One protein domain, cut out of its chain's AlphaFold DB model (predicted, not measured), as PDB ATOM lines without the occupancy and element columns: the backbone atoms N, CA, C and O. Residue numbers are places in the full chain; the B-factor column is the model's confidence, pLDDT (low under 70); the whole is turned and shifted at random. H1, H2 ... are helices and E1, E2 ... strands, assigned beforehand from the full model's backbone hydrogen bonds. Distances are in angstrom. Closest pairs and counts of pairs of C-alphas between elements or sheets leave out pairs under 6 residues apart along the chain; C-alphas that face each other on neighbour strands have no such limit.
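AT A GLANCE: This is residues 3 to 82 of the 171 residues of the protein "C2H2-type domain-containing protein" of Phlebiopsis gigantea 11061_1 CR5-6 (UniProt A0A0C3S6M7). A very small antiparallel hairpin, E1 and E2, lies in the middle of the model; H2 follows directly on E2 and packs on the hairpin with its residues 40 to 46, and the short H3 folds back beside H2. H1 and H4 lie toward the two opposite ends of the longest axis, and the stretch from H3 to H4, residues 57 to 71, doubles back on itself through a short antiparallel pairing of residues 60 to 61 with 68 to 69. The printed part has 80 residues, with four named helices and two named strands in the order H1, E1, E2, H2, H3, H4; the class is mostly helix, and the sheet, in the order E1, E2, is antiparallel. The whole is only just compact, close to loose, with a radius of gyration of the C-alphas of 13.8 A, and its outline is only just elongated, spanning 43 by 29 by 21 A.

IN THESE COORDINATES: Strand E1 holds residues 27 to 29, 7.0 A from first to last C-alpha, and begins with C-alpha 27 at (120.116, 130.553, 124.021). Strand E2 holds residues 37 to 39, 7.1 A long. Helix H2 follows at once with residues 40 to 50 and is 15.3 A long. Helix H3 is residues 53 to 56. Before E1 stands helix H1, residues 14 to 24, 15.2 A long, with C-alpha 14 at (131.747, 125.397, 111.903). The last helix, H4, holds residues 72 to 81, is 14.1 A long and ends with C-alpha 81 at (104.940, 130.298, 136.921).

HOW THE PARTS SIT: E1 and E2 are antiparallel neighbours and form a hairpin over a short link of 7 residues; the angle between their N-to-C directions is 130 degrees. C-alphas 27 and 39 face each other at 4.7 A. Across the pair, N 28 and O 38 are within hydrogen-bond range at 2.8 A, and so are N 38 and O 28 at 2.8 A. E1 and H2 have 4 pairs of C-alphas within 8 A, the closest being those of Tyr 28 and Glu 40, 6.7 A apart. E2 and H2, which follow each other without a residue between, are near each other, with 5 pairs of C-alphas within 10 A. H2 and H3 touch, with 7 pairs of C-alphas within 8 A, the closest those of Gly 44 and Trp 56 at 5.7 A. On H1 and E2 one pair of C-alphas is within 8 A, those of Val 21 and Thr 39 at 7.9 A. H1 touches no helix, and H4 touches no helix; H1 and H4 are apart, as are, among others, E1 and H4, and H3 and H4. In H1, H2 and H4 every O i to N i+4 pair is within hydrogen-bond range. H3, with 4 residues, is too short for such a pair, and its one O i to N i+3 pair is not within range.

THE WHOLE: The two C-alphas farthest apart are those of Gly 12 and Gly 73, 43.3 A. The C-alphas of the first and last printed residues, Ser 3 and Ser 82, are 33.5 A apart. The printed part is residues 3 to 82 of a full chain of 171 residues and has no cut. The links from H1 to E1, from E2 to H2 and from H2 to H3 are tight, while the link from H3 to H4 is long, with 15 residues. The mean pLDDT of the printed part is 82.4; under 70 are residue 34, residues 63 to 64, residue 73, residues 76 to 77 and residues 79 to 82, and the mean for H4 is 69.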
ATOM      1  N   SER A   3     137.036 129.648 116.880       89.00
ATOM      2  CA  SER A   3     136.726 129.871 118.295       89.00
ATOM      3  C   SER A   3     135.222 130.009 118.552       89.00
ATOM      4  O   SER A   3     134.445 130.416 117.680       89.00
ATOM      5  N   CYS A   4     134.804 129.640 119.762       87.06
ATOM      6  CA  CYS A   4     133.516 130.035 120.313       87.06
ATOM      7  C   CYS A   4     133.541 131.525 120.690       87.06
ATOM      8  O   CYS A   4     134.567 132.052 121.106       87.06
ATOM      9  N   THR A   5     132.407 132.203 120.536       82.81
ATOM     10  CA  THR A   5     132.228 133.609 120.929       82.81
ATOM     11  C   THR A   5     131.979 133.781 122.424       82.81
ATOM     12  O   THR A   5     132.232 134.850 122.964       82.81
ATOM     13  N   ASP A   6     131.498 132.729 123.086       78.94
ATOM     14  CA  ASP A   6     131.024 132.760 124.471       78.94
ATOM     15  C   ASP A   6     131.960 131.992 125.430       78.94
ATOM     16  O   ASP A   6     131.750 131.992 126.641       78.94
ATOM     17  N   CYS A   7     133.010 131.337 124.916       84.88
ATOM     18  CA  CYS A   7     134.068 130.713 125.715       84.88
ATOM     19  C   CYS A   7     135.380 130.557 124.925       84.88
ATOM     20  O   CYS A   7     135.444 130.810 123.727       84.88
ATOM     21  N   THR A   8     136.434 130.076 125.586       90.00
ATOM     22  CA  THR A   8     137.778 129.922 125.000       90.00
ATOM     23  C   THR A   8     137.954 128.672 124.127       90.00
ATOM     24  O   THR A   8     139.042 128.447 123.598       90.00
ATOM     25  N   ARG A   9     136.917 127.838 123.944       88.56
ATOM     26  CA  ARG A   9     137.031 126.606 123.145       88.56
ATOM     27  C   ARG A   9     137.158 126.887 121.649       88.56
ATOM     28  O   ARG A   9     136.456 127.726 121.085       88.56
ATOM     29  N   THR A  10     138.001 126.095 120.994       92.00
ATOM     30  CA  THR A  10     138.245 126.127 119.548       92.00
ATOM     31  C   THR A  10     137.863 124.811 118.886       92.00
ATOM     32  O   THR A  10     138.045 123.738 119.455       92.00
ATOM     33  N   PHE A  11     137.377 124.889 117.652       93.69
ATOM     34  CA  PHE A  11     136.853 123.759 116.893       93.69
ATOM     35  C   PHE A  11     137.506 123.667 115.512       93.69
ATOM     36  O   PHE A  11     137.909 124.674 114.923       93.69
ATOM     37  N   GLY A  12     137.581 122.449 114.978       93.44
ATOM     38  CA  GLY A  12     138.059 122.197 113.616       93.44
ATOM     39  C   GLY A  12     137.045 122.563 112.528       93.44
ATOM     40  O   GLY A  12     137.446 122.827 111.401       93.44
ATOM     41  N   SER A  13     135.747 122.627 112.856       93.56
ATOM     42  CA  SER A  13     134.681 122.884 111.880       93.56
ATOM     43  C   SER A  13     133.579 123.818 112.409       93.56
ATOM     44  O   SER A  13     133.325 123.868 113.620       93.56
ATOM     45  N   PRO A  14     132.872 124.544 111.515       90.19
ATOM     46  CA  PRO A  14     131.747 125.397 111.903       90.19
ATOM     47  C   PRO A  14     130.589 124.607 112.524       90.19
ATOM     48  O   PRO A  14     129.934 125.098 113.445       90.19
ATOM     49  N   ALA A  15     130.348 123.384 112.038       91.75
ATOM     50  CA  ALA A  15     129.297 122.503 112.538       91.75
ATOM     51  C   ALA A  15     129.558 122.078 113.990       91.75
ATOM     52  O   ALA A  15     128.665 122.200 114.827       91.75
ATOM     53  N   ALA A  16     130.797 121.685 114.314       90.50
ATOM     54  CA  ALA A  16     131.185 121.314 115.674       90.50
ATOM     55  C   ALA A  16     131.049 122.494 116.649       90.50
ATOM     56  O   ALA A  16     130.495 122.339 117.737       90.50
ATOM     57  N   ARG A  17     131.460 123.703 116.236       92.12
ATOM     58  CA  ARG A  17     131.235 124.917 117.034       92.12
ATOM     59  C   ARG A  17     129.744 125.173 117.253       92.12
ATOM     60  O   ARG A  17     129.342 125.491 118.367       92.12
ATOM     61  N   LYS A  18     128.917 125.057 116.209       87.88
ATOM     62  CA  LYS A  18     127.468 125.290 116.316       87.88
ATOM     63  C   LYS A  18     126.828 124.307 117.295       87.88
ATOM     64  O   LYS A  18     126.087 124.741 118.168       87.88
ATOM     65  N   GLN A  19     127.167 123.024 117.190       89.19
ATOM     66  CA  GLN A  19     126.684 121.993 118.106       89.19
ATOM     67  C   GLN A  19     127.128 122.266 119.548       89.19
ATOM     68  O   GLN A  19     126.329 122.145 120.475       89.19
ATOM     69  N   HIS A  20     128.385 122.673 119.739       90.44
ATOM     70  CA  HIS A  20     128.886 123.092 121.042       90.44
ATOM     71  C   HIS A  20     128.068 124.253 121.611       90.44
ATOM     72  O   HIS A  20     127.602 124.157 122.741       90.44
ATOM     73  N   VAL A  21     127.827 125.300 120.819       86.00
ATOM     74  CA  VAL A  21     127.032 126.455 121.249       86.00
ATOM     75  C   VAL A  21     125.622 126.040 121.644       86.00
ATOM     76  O   VAL A  21     125.177 126.406 122.720       86.00
ATOM     77  N   THR A  22     124.948 125.209 120.850       83.75
ATOM     78  CA  THR A  22     123.581 124.764 121.163       83.75
ATOM     79  C   THR A  22     123.478 123.854 122.387       83.75
ATOM     80  O   THR A  22     122.405 123.759 122.968       83.75
ATOM     81  N   ARG A  23     124.556 123.146 122.756       83.12
ATOM     82  CA  ARG A  23     124.548 122.187 123.876       83.12
ATOM     83  C   ARG A  23     125.098 122.769 125.172       83.12
ATOM     84  O   ARG A  23     124.688 122.340 126.241       83.12
ATOM     85  N   VAL A  24     126.065 123.678 125.072       83.25
ATOM     86  CA  VAL A  24     126.805 124.214 126.222       83.25
ATOM     87  C   VAL A  24     126.339 125.617 126.577       83.25
ATOM     88  O   VAL A  24     126.240 125.943 127.756       83.25
ATOM     89  N   HIS A  25     126.053 126.449 125.576       81.88
ATOM     90  CA  HIS A  25     125.641 127.824 125.806       81.88
ATOM     91  C   HIS A  25     124.126 127.947 125.795       81.88
ATOM     92  O   HIS A  25     123.412 127.342 124.994       81.88
ATOM     93  N   ARG A  26     123.636 128.775 126.709       81.69
ATOM     94  CA  ARG A  26     122.222 129.076 126.812       81.69
ATOM     95  C   ARG A  26     121.817 130.037 125.705       81.69
ATOM     96  O   ARG A  26     122.542 130.983 125.392       81.69
ATOM     97  N   LEU A  27     120.656 129.769 125.116       85.88
ATOM     98  CA  LEU A  27     120.116 130.553 124.021       85.88
ATOM     99  C   LEU A  27     118.861 131.312 124.450       85.88
ATOM    100  O   LEU A  27     118.035 130.784 125.190       85.88
ATOM    101  N   TYR A  28     118.730 132.530 123.939       86.00
ATOM    102  CA  TYR A  28     117.692 133.495 124.262       86.00
ATOM    103  C   TYR A  28     117.033 134.027 122.994       86.00
ATOM    104  O   TYR A  28     117.684 134.215 121.961       86.00
ATOM    105  N   HIS A  29     115.739 134.316 123.074       89.56
ATOM    106  CA  HIS A  29     114.997 134.954 121.990       89.56
ATOM    107  C   HIS A  29     114.854 136.447 122.251       89.56
ATOM    108  O   HIS A  29     114.573 136.861 123.369       89.56
ATOM    109  N   CYS A  30     115.004 137.267 121.209       90.19
ATOM    110  CA  CYS A  30     114.784 138.702 121.350       90.19
ATOM    111  C   CYS A  30     113.309 138.989 121.687       90.19
ATOM    112  O   CYS A  30     112.446 138.694 120.856       90.19
ATOM    113  N   PRO A  31     113.008 139.630 122.829       86.75
ATOM    114  CA  PRO A  31     111.629 139.918 123.231       86.75
ATOM    115  C   PRO A  31     110.947 141.003 122.381       86.75
ATOM    116  O   PRO A  31     109.748 141.204 122.511       86.75
ATOM    117  N   MET A  32     111.684 141.700 121.506       89.38
ATOM    118  CA  MET A  32     111.142 142.766 120.646       89.38
ATOM    119  C   MET A  32     110.851 142.323 119.211       89.38
ATOM    120  O   MET A  32     110.064 142.969 118.527       89.38
ATOM    121  N   CYS A  33     111.504 141.270 118.709       87.25
ATOM    122  CA  CYS A  33     111.295 140.838 117.323       87.25
ATOM    123  C   CYS A  33     111.353 139.325 117.086       87.25
ATOM    124  O   CYS A  33     111.350 138.918 115.927       87.25
ATOM    125  N   ALA A  34     111.422 138.517 118.155       66.19
ATOM    126  CA  ALA A  34     111.211 137.066 118.198       66.19
ATOM    127  C   ALA A  34     111.600 136.307 116.913       66.19
ATOM    128  O   ALA A  34     110.787 135.621 116.300       66.19
ATOM    129  N   ARG A  35     112.861 136.454 116.483       72.50
ATOM    130  CA  ARG A  35     113.397 135.734 115.319       72.50
ATOM    131  C   ARG A  35     114.050 134.421 115.758       72.50
ATOM    132  O   ARG A  35     113.422 133.538 116.328       72.50
ATOM    133  N   ARG A  36     115.352 134.313 115.506       82.12
ATOM    134  CA  ARG A  36     116.200 133.179 115.862       82.12
ATOM    135  C   ARG A  36     116.691 133.277 117.311       82.12
ATOM    136  O   ARG A  36     116.787 134.389 117.829       82.12
ATOM    137  N   PRO A  37     117.039 132.145 117.938       84.94
ATOM    138  CA  PRO A  37     117.741 132.139 119.212       84.94
ATOM    139  C   PRO A  37     119.170 132.688 119.063       84.94
ATOM    140  O   PRO A  37     119.835 132.463 118.048       84.94
ATOM    141  N   PHE A  38     119.643 133.390 120.087       87.06
ATOM    142  CA  PHE A  38     120.981 133.973 120.189       87.06
ATOM    143  C   PHE A  38     121.642 133.526 121.494       87.06
ATOM    144  O   PHE A  38     120.947 133.289 122.475       87.06
ATOM    145  N   THR A  39     122.971 133.458 121.549       87.38
ATOM    146  CA  THR A  39     123.668 133.424 122.846       87.38
ATOM    147  C   THR A  39     123.491 134.759 123.568       87.38
ATOM    148  O   THR A  39     123.066 135.736 122.949       87.38
ATOM    149  N   GLU A  40     123.799 134.839 124.864       83.19
ATOM    150  CA  GLU A  40     123.679 136.096 125.619       83.19
ATOM    151  C   GLU A  40     124.458 137.236 124.938       83.19
ATOM    152  O   GLU A  40     123.885 138.283 124.634       83.19
ATOM    153  N   GLY A  41     125.731 137.004 124.589       83.06
ATOM    154  CA  GLY A  41     126.543 137.991 123.874       83.06
ATOM    155  C   GLY A  41     125.942 138.374 122.518       83.06
ATOM    156  O   GLY A  41     125.766 139.558 122.224       83.06
ATOM    157  N   GLY A  42     125.529 137.376 121.730       87.44
ATOM    158  CA  GLY A  42     124.916 137.600 120.419       87.44
ATOM    159  C   GLY A  42     123.572 138.333 120.481       87.44
ATOM    160  O   GLY A  42     123.261 139.130 119.594       87.44
ATOM    161  N   LEU A  43     122.778 138.106 121.531       88.38
ATOM    162  CA  LEU A  43     121.536 138.833 121.768       88.38
ATOM    163  C   LEU A  43     121.834 140.292 122.108       88.38
ATOM    164  O   LEU A  43     121.116 141.187 121.664       88.38
ATOM    165  N   GLY A  44     122.913 140.544 122.849       87.38
ATOM    166  CA  GLY A  44     123.331 141.898 123.174       87.38
ATOM    167  C   GLY A  44     123.733 142.714 121.974       87.38
ATOM    168  O   GLY A  44     123.307 143.865 121.861       87.38
ATOM    169  N   ASP A  45     124.474 142.129 121.049       89.44
ATOM    170  CA  ASP A  45     124.848 142.828 119.825       89.44
ATOM    171  C   ASP A  45     123.635 143.032 118.916       89.44
ATOM    172  O   ASP A  45     123.381 144.154 118.478       89.44
ATOM    173  N   HIS A  46     122.777 142.014 118.776       91.31
ATOM    174  CA  HIS A  46     121.502 142.146 118.069       91.31
ATOM    175  C   HIS A  46     120.641 143.299 118.612       91.31
ATOM    176  O   HIS A  46     120.134 144.116 117.841       91.31
ATOM    177  N   VAL A  47     120.475 143.382 119.933       89.31
ATOM    178  CA  VAL A  47     119.651 144.411 120.573       89.31
ATOM    179  C   VAL A  47     120.273 145.789 120.403       89.31
ATOM    180  O   VAL A  47     119.557 146.728 120.060       89.31
ATOM    181  N   LYS A  48     121.594 145.925 120.572       89.00
ATOM    182  CA  LYS A  48     122.296 147.197 120.353       89.00
ATOM    183  C   LYS A  48     122.122 147.703 118.920       89.00
ATOM    184  O   LYS A  48     121.851 148.888 118.754       89.00
ATOM    185  N   GLU A  49     122.249 146.824 117.926       91.69
ATOM    186  CA  GLU A  49     122.182 147.174 116.502       91.69
ATOM    187  C   GLU A  49     120.759 147.432 115.997       91.69
ATOM    188  O   GLU A  49     120.549 148.332 115.187       91.69
ATOM    189  N   LYS A  50     119.777 146.623 116.420       90.75
ATOM    190  CA  LYS A  50     118.418 146.641 115.842       90.75
ATOM    191  C   LYS A  50     117.395 147.405 116.661       90.75
ATOM    192  O   LYS A  50     116.440 147.925 116.096       90.75
ATOM    193  N   HIS A  51     117.576 147.455 117.973       89.25
ATOM    194  CA  HIS A  51     116.625 148.085 118.884       89.25
ATOM    195  C   HIS A  51     117.244 149.290 119.597       89.25
ATOM    196  O   HIS A  51     116.536 150.206 119.998       89.25
ATOM    197  N   GLY A  52     118.571 149.332 119.704       88.62
ATOM    198  CA  GLY A  52     119.329 150.395 120.339       88.62
ATOM    199  C   GLY A  52     119.944 149.953 121.665       88.62
ATOM    200  O   GLY A  52     119.367 149.196 122.449       88.62
ATOM    201  N   LYS A  53     121.135 150.490 121.950       85.56
ATOM    202  CA  LYS A  53     121.980 150.118 123.099       85.56
ATOM    203  C   LYS A  53     121.282 150.210 124.458       85.56
ATOM    204  O   LYS A  53     121.633 149.452 125.362       85.56
ATOM    205  N   ARG A  54     120.308 151.114 124.614       82.88
ATOM    206  CA  ARG A  54     119.570 151.280 125.875       82.88
ATOM    207  C   ARG A  54     118.866 149.991 126.296       82.88
ATOM    208  O   ARG A  54     118.959 149.615 127.454       82.88
ATOM    209  N   PHE A  55     118.251 149.275 125.356       81.62
ATOM    210  CA  PHE A  55     117.405 148.124 125.666       81.62
ATOM    211  C   PHE A  55     118.195 146.925 126.178       81.62
ATOM    212  O   PHE A  55     117.718 146.231 127.065       81.62
ATOM    213  N   TRP A  56     119.433 146.735 125.716       83.88
ATOM    214  CA  TRP A  56     120.313 145.684 126.240       83.88
ATOM    215  C   TRP A  56     120.518 145.808 127.752       83.88
ATOM    216  O   TRP A  56     120.600 144.816 128.469       83.88
ATOM    217  N   ARG A  57     120.582 147.046 128.249       79.00
ATOM    218  CA  ARG A  57     120.819 147.331 129.664       79.00
ATOM    219  C   ARG A  57     119.590 147.066 130.545       79.00
ATOM    220  O   ARG A  57     119.765 146.964 131.752       79.00
ATOM    221  N   TYR A  58     118.406 146.941 129.942       80.38
ATOM    222  CA  TYR A  58     117.123 146.681 130.608       80.38
ATOM    223  C   TYR A  58     116.610 145.254 130.392       80.38
ATOM    224  O   TYR A  58     115.492 144.943 130.788       80.38
ATOM    225  N   LEU A  59     117.389 144.387 129.741       81.75
ATOM    226  CA  LEU A  59     116.992 142.996 129.591       81.75
ATOM    227  C   LEU A  59     117.247 142.218 130.876       81.75
ATOM    228  O   LEU A  59     118.345 142.235 131.435       81.75
ATOM    229  N   PHE A  60     116.215 141.493 131.285       78.75
ATOM    230  CA  PHE A  60     116.241 140.541 132.376       78.75
ATOM    231  C   PHE A  60     116.451 139.144 131.805       78.75
ATOM    232  O   PHE A  60     115.668 138.690 130.968       78.75
ATOM    233  N   PHE A  61     117.510 138.472 132.255       74.81
ATOM    234  CA  PHE A  61     117.892 137.138 131.794       74.81
ATOM    235  C   PHE A  61     117.630 136.103 132.865       74.81
ATOM    236  O   PHE A  61     118.124 136.215 133.990       74.81
ATOM    237  N   CYS A  62     116.910 135.048 132.499       73.69
ATOM    238  CA  CYS A  62     116.865 133.869 133.333       73.69
ATOM    239  C   CYS A  62     118.155 133.064 133.126       73.69
ATOM    240  O   CYS A  62     118.569 132.803 131.996       73.69
ATOM    241  N   GLN A  63     118.810 132.676 134.219       68.56
ATOM    242  CA  GLN A  63     120.014 131.838 134.166       68.56
ATOM    243  C   GLN A  63     119.674 130.340 134.254       68.56
ATOM    244  O   GLN A  63     120.473 129.496 133.842       68.56
ATOM    245  N   GLY A  64     118.467 129.999 134.726       63.12
ATOM    246  CA  GLY A  64     117.950 128.626 134.778       63.12
ATOM    247  C   GLY A  64     117.379 128.125 133.444       63.12
ATOM    248  O   GLY A  64     117.499 126.942 133.126       63.12
ATOM    249  N   CYS A  65     116.842 129.019 132.609       72.31
ATOM    250  CA  CYS A  65     116.222 128.687 131.320       72.31
ATOM    251  C   CYS A  65     116.517 129.757 130.248       72.31
ATOM    252  O   CYS A  65     117.062 130.809 130.552       72.31
ATOM    253  N   GLY A  66     116.162 129.509 128.984       76.00
ATOM    254  CA  GLY A  66     116.394 130.440 127.861       76.00
ATOM    255  C   GLY A  66     115.459 131.660 127.793       76.00
ATOM    256  O   GLY A  66     115.296 132.245 126.721       76.00
ATOM    257  N   PHE A  67     114.794 132.023 128.894       81.44
ATOM    258  CA  PHE A  67     113.829 133.122 128.932       81.44
ATOM    259  C   PHE A  67     114.500 134.474 129.197       81.44
ATOM    260  O   PHE A  67     115.388 134.593 130.047       81.44
ATOM    261  N   CYS A  68     114.029 135.514 128.509       84.38
ATOM    262  CA  CYS A  68     114.379 136.898 128.807       84.38
ATOM    263  C   CYS A  68     113.250 137.866 128.434       84.38
ATOM    264  O   CYS A  68     112.452 137.591 127.540       84.38
ATOM    265  N   THR A  69     113.209 139.024 129.093       82.88
ATOM    266  CA  THR A  69     112.181 140.060 128.885       82.88
ATOM    267  C   THR A  69     112.733 141.457 129.182       82.88
ATOM    268  O   THR A  69     113.760 141.581 129.845       82.88
ATOM    269  N   LEU A  70     112.072 142.514 128.694       83.69
ATOM    270  CA  LEU A  70     112.364 143.909 129.077       83.69
ATOM    271  C   LEU A  70     111.622 144.357 130.339       83.69
ATOM    272  O   LEU A  70     111.940 145.406 130.894       83.69
ATOM    273  N   HIS A  71     110.602 143.610 130.753       79.88
ATOM    274  CA  HIS A  71     109.719 144.001 131.844       79.88
ATOM    275  C   HIS A  71     109.995 143.156 133.080       79.88
ATOM    276  O   HIS A  71     109.882 141.932 133.033       79.88
ATOM    277  N   GLU A  72     110.303 143.826 134.187       71.62
ATOM    278  CA  GLU A  72     110.573 143.186 135.475       71.62
ATOM    279  C   GLU A  72     109.377 142.366 135.978       71.62
ATOM    280  O   GLU A  72     109.563 141.239 136.426       71.62
ATOM    281  N   GLY A  73     108.146 142.871 135.812       67.31
ATOM    282  CA  GLY A  73     106.922 142.139 136.164       67.31
ATOM    283  C   GLY A  73     106.838 140.780 135.465       67.31
ATOM    284  O   GLY A  73     106.765 139.752 136.127       67.31
ATOM    285  N   ASN A  74     107.008 140.755 134.139       77.62
ATOM    286  CA  ASN A  74     107.010 139.511 133.360       77.62
ATOM    287  C   ASN A  74     108.155 138.570 133.757       77.62
ATOM    288  O   ASN A  74     108.039 137.356 133.617       77.62
ATOM    289  N   PHE A  75     109.288 139.116 134.203       73.81
ATOM    290  CA  PHE A  75     110.414 138.314 134.665       73.81
ATOM    291  C   PHE A  75     110.114 137.651 136.010       73.81
ATOM    292  O   PHE A  75     110.392 136.468 136.192       73.81
ATOM    293  N   ASN A  76     109.504 138.394 136.929       66.00
ATOM    294  CA  ASN A  76     109.033 137.880 138.205       66.00
ATOM    295  C   ASN A  76     107.916 136.837 138.012       66.00
ATOM    296  O   ASN A  76     107.974 135.763 138.608       66.00
ATOM    297  N   ASP A  77     106.957 137.098 137.122       66.50
ATOM    298  CA  ASP A  77     105.893 136.148 136.787       66.50
ATOM    299  C   ASP A  77     106.459 134.881 136.147       66.50
ATOM    300  O   ASP A  77     106.056 133.776 136.501       66.50
ATOM    301  N   HIS A  78     107.454 135.018 135.266       75.31
ATOM    302  CA  HIS A  78     108.185 133.883 134.716       75.31
ATOM    303  C   HIS A  78     108.819 133.022 135.817       75.31
ATOM    304  O   HIS A  78     108.676 131.804 135.781       75.31
ATOM    305  N   TYR A  79     109.484 133.617 136.809       65.44
ATOM    306  CA  TYR A  79     110.054 132.842 137.916       65.44
ATOM    307  C   TYR A  79     108.994 132.136 138.762       65.44
ATOM    308  O   TYR A  79     109.227 131.016 139.205       65.44
ATOM    309  N   ARG A  80     107.830 132.764 138.955       61.56
ATOM    310  CA  ARG A  80     106.726 132.196 139.739       61.56
ATOM    311  C   ARG A  80     105.960 131.101 139.006       61.56
ATOM    312  O   ARG A  80     105.417 130.222 139.648       61.56
ATOM    313  N   THR A  81     105.857 131.167 137.685       61.06
ATOM    314  CA  THR A  81     104.940 130.298 136.921       61.06
ATOM    315  C   THR A  81     105.653 129.292 136.029       61.06
ATOM    316  O   THR A  81     105.030 128.359 135.527       61.06
ATOM    317  N   SER A  82     106.958 129.458 135.788       64.06
ATOM    318  CA  SER A  82     107.672 128.590 134.860       64.06
ATOM    319  C   SER A  82     107.982 127.232 135.477       64.06
ATOM    320  O   SER A  82     108.803 127.117 136.379       64.06
TER     321      SER A  82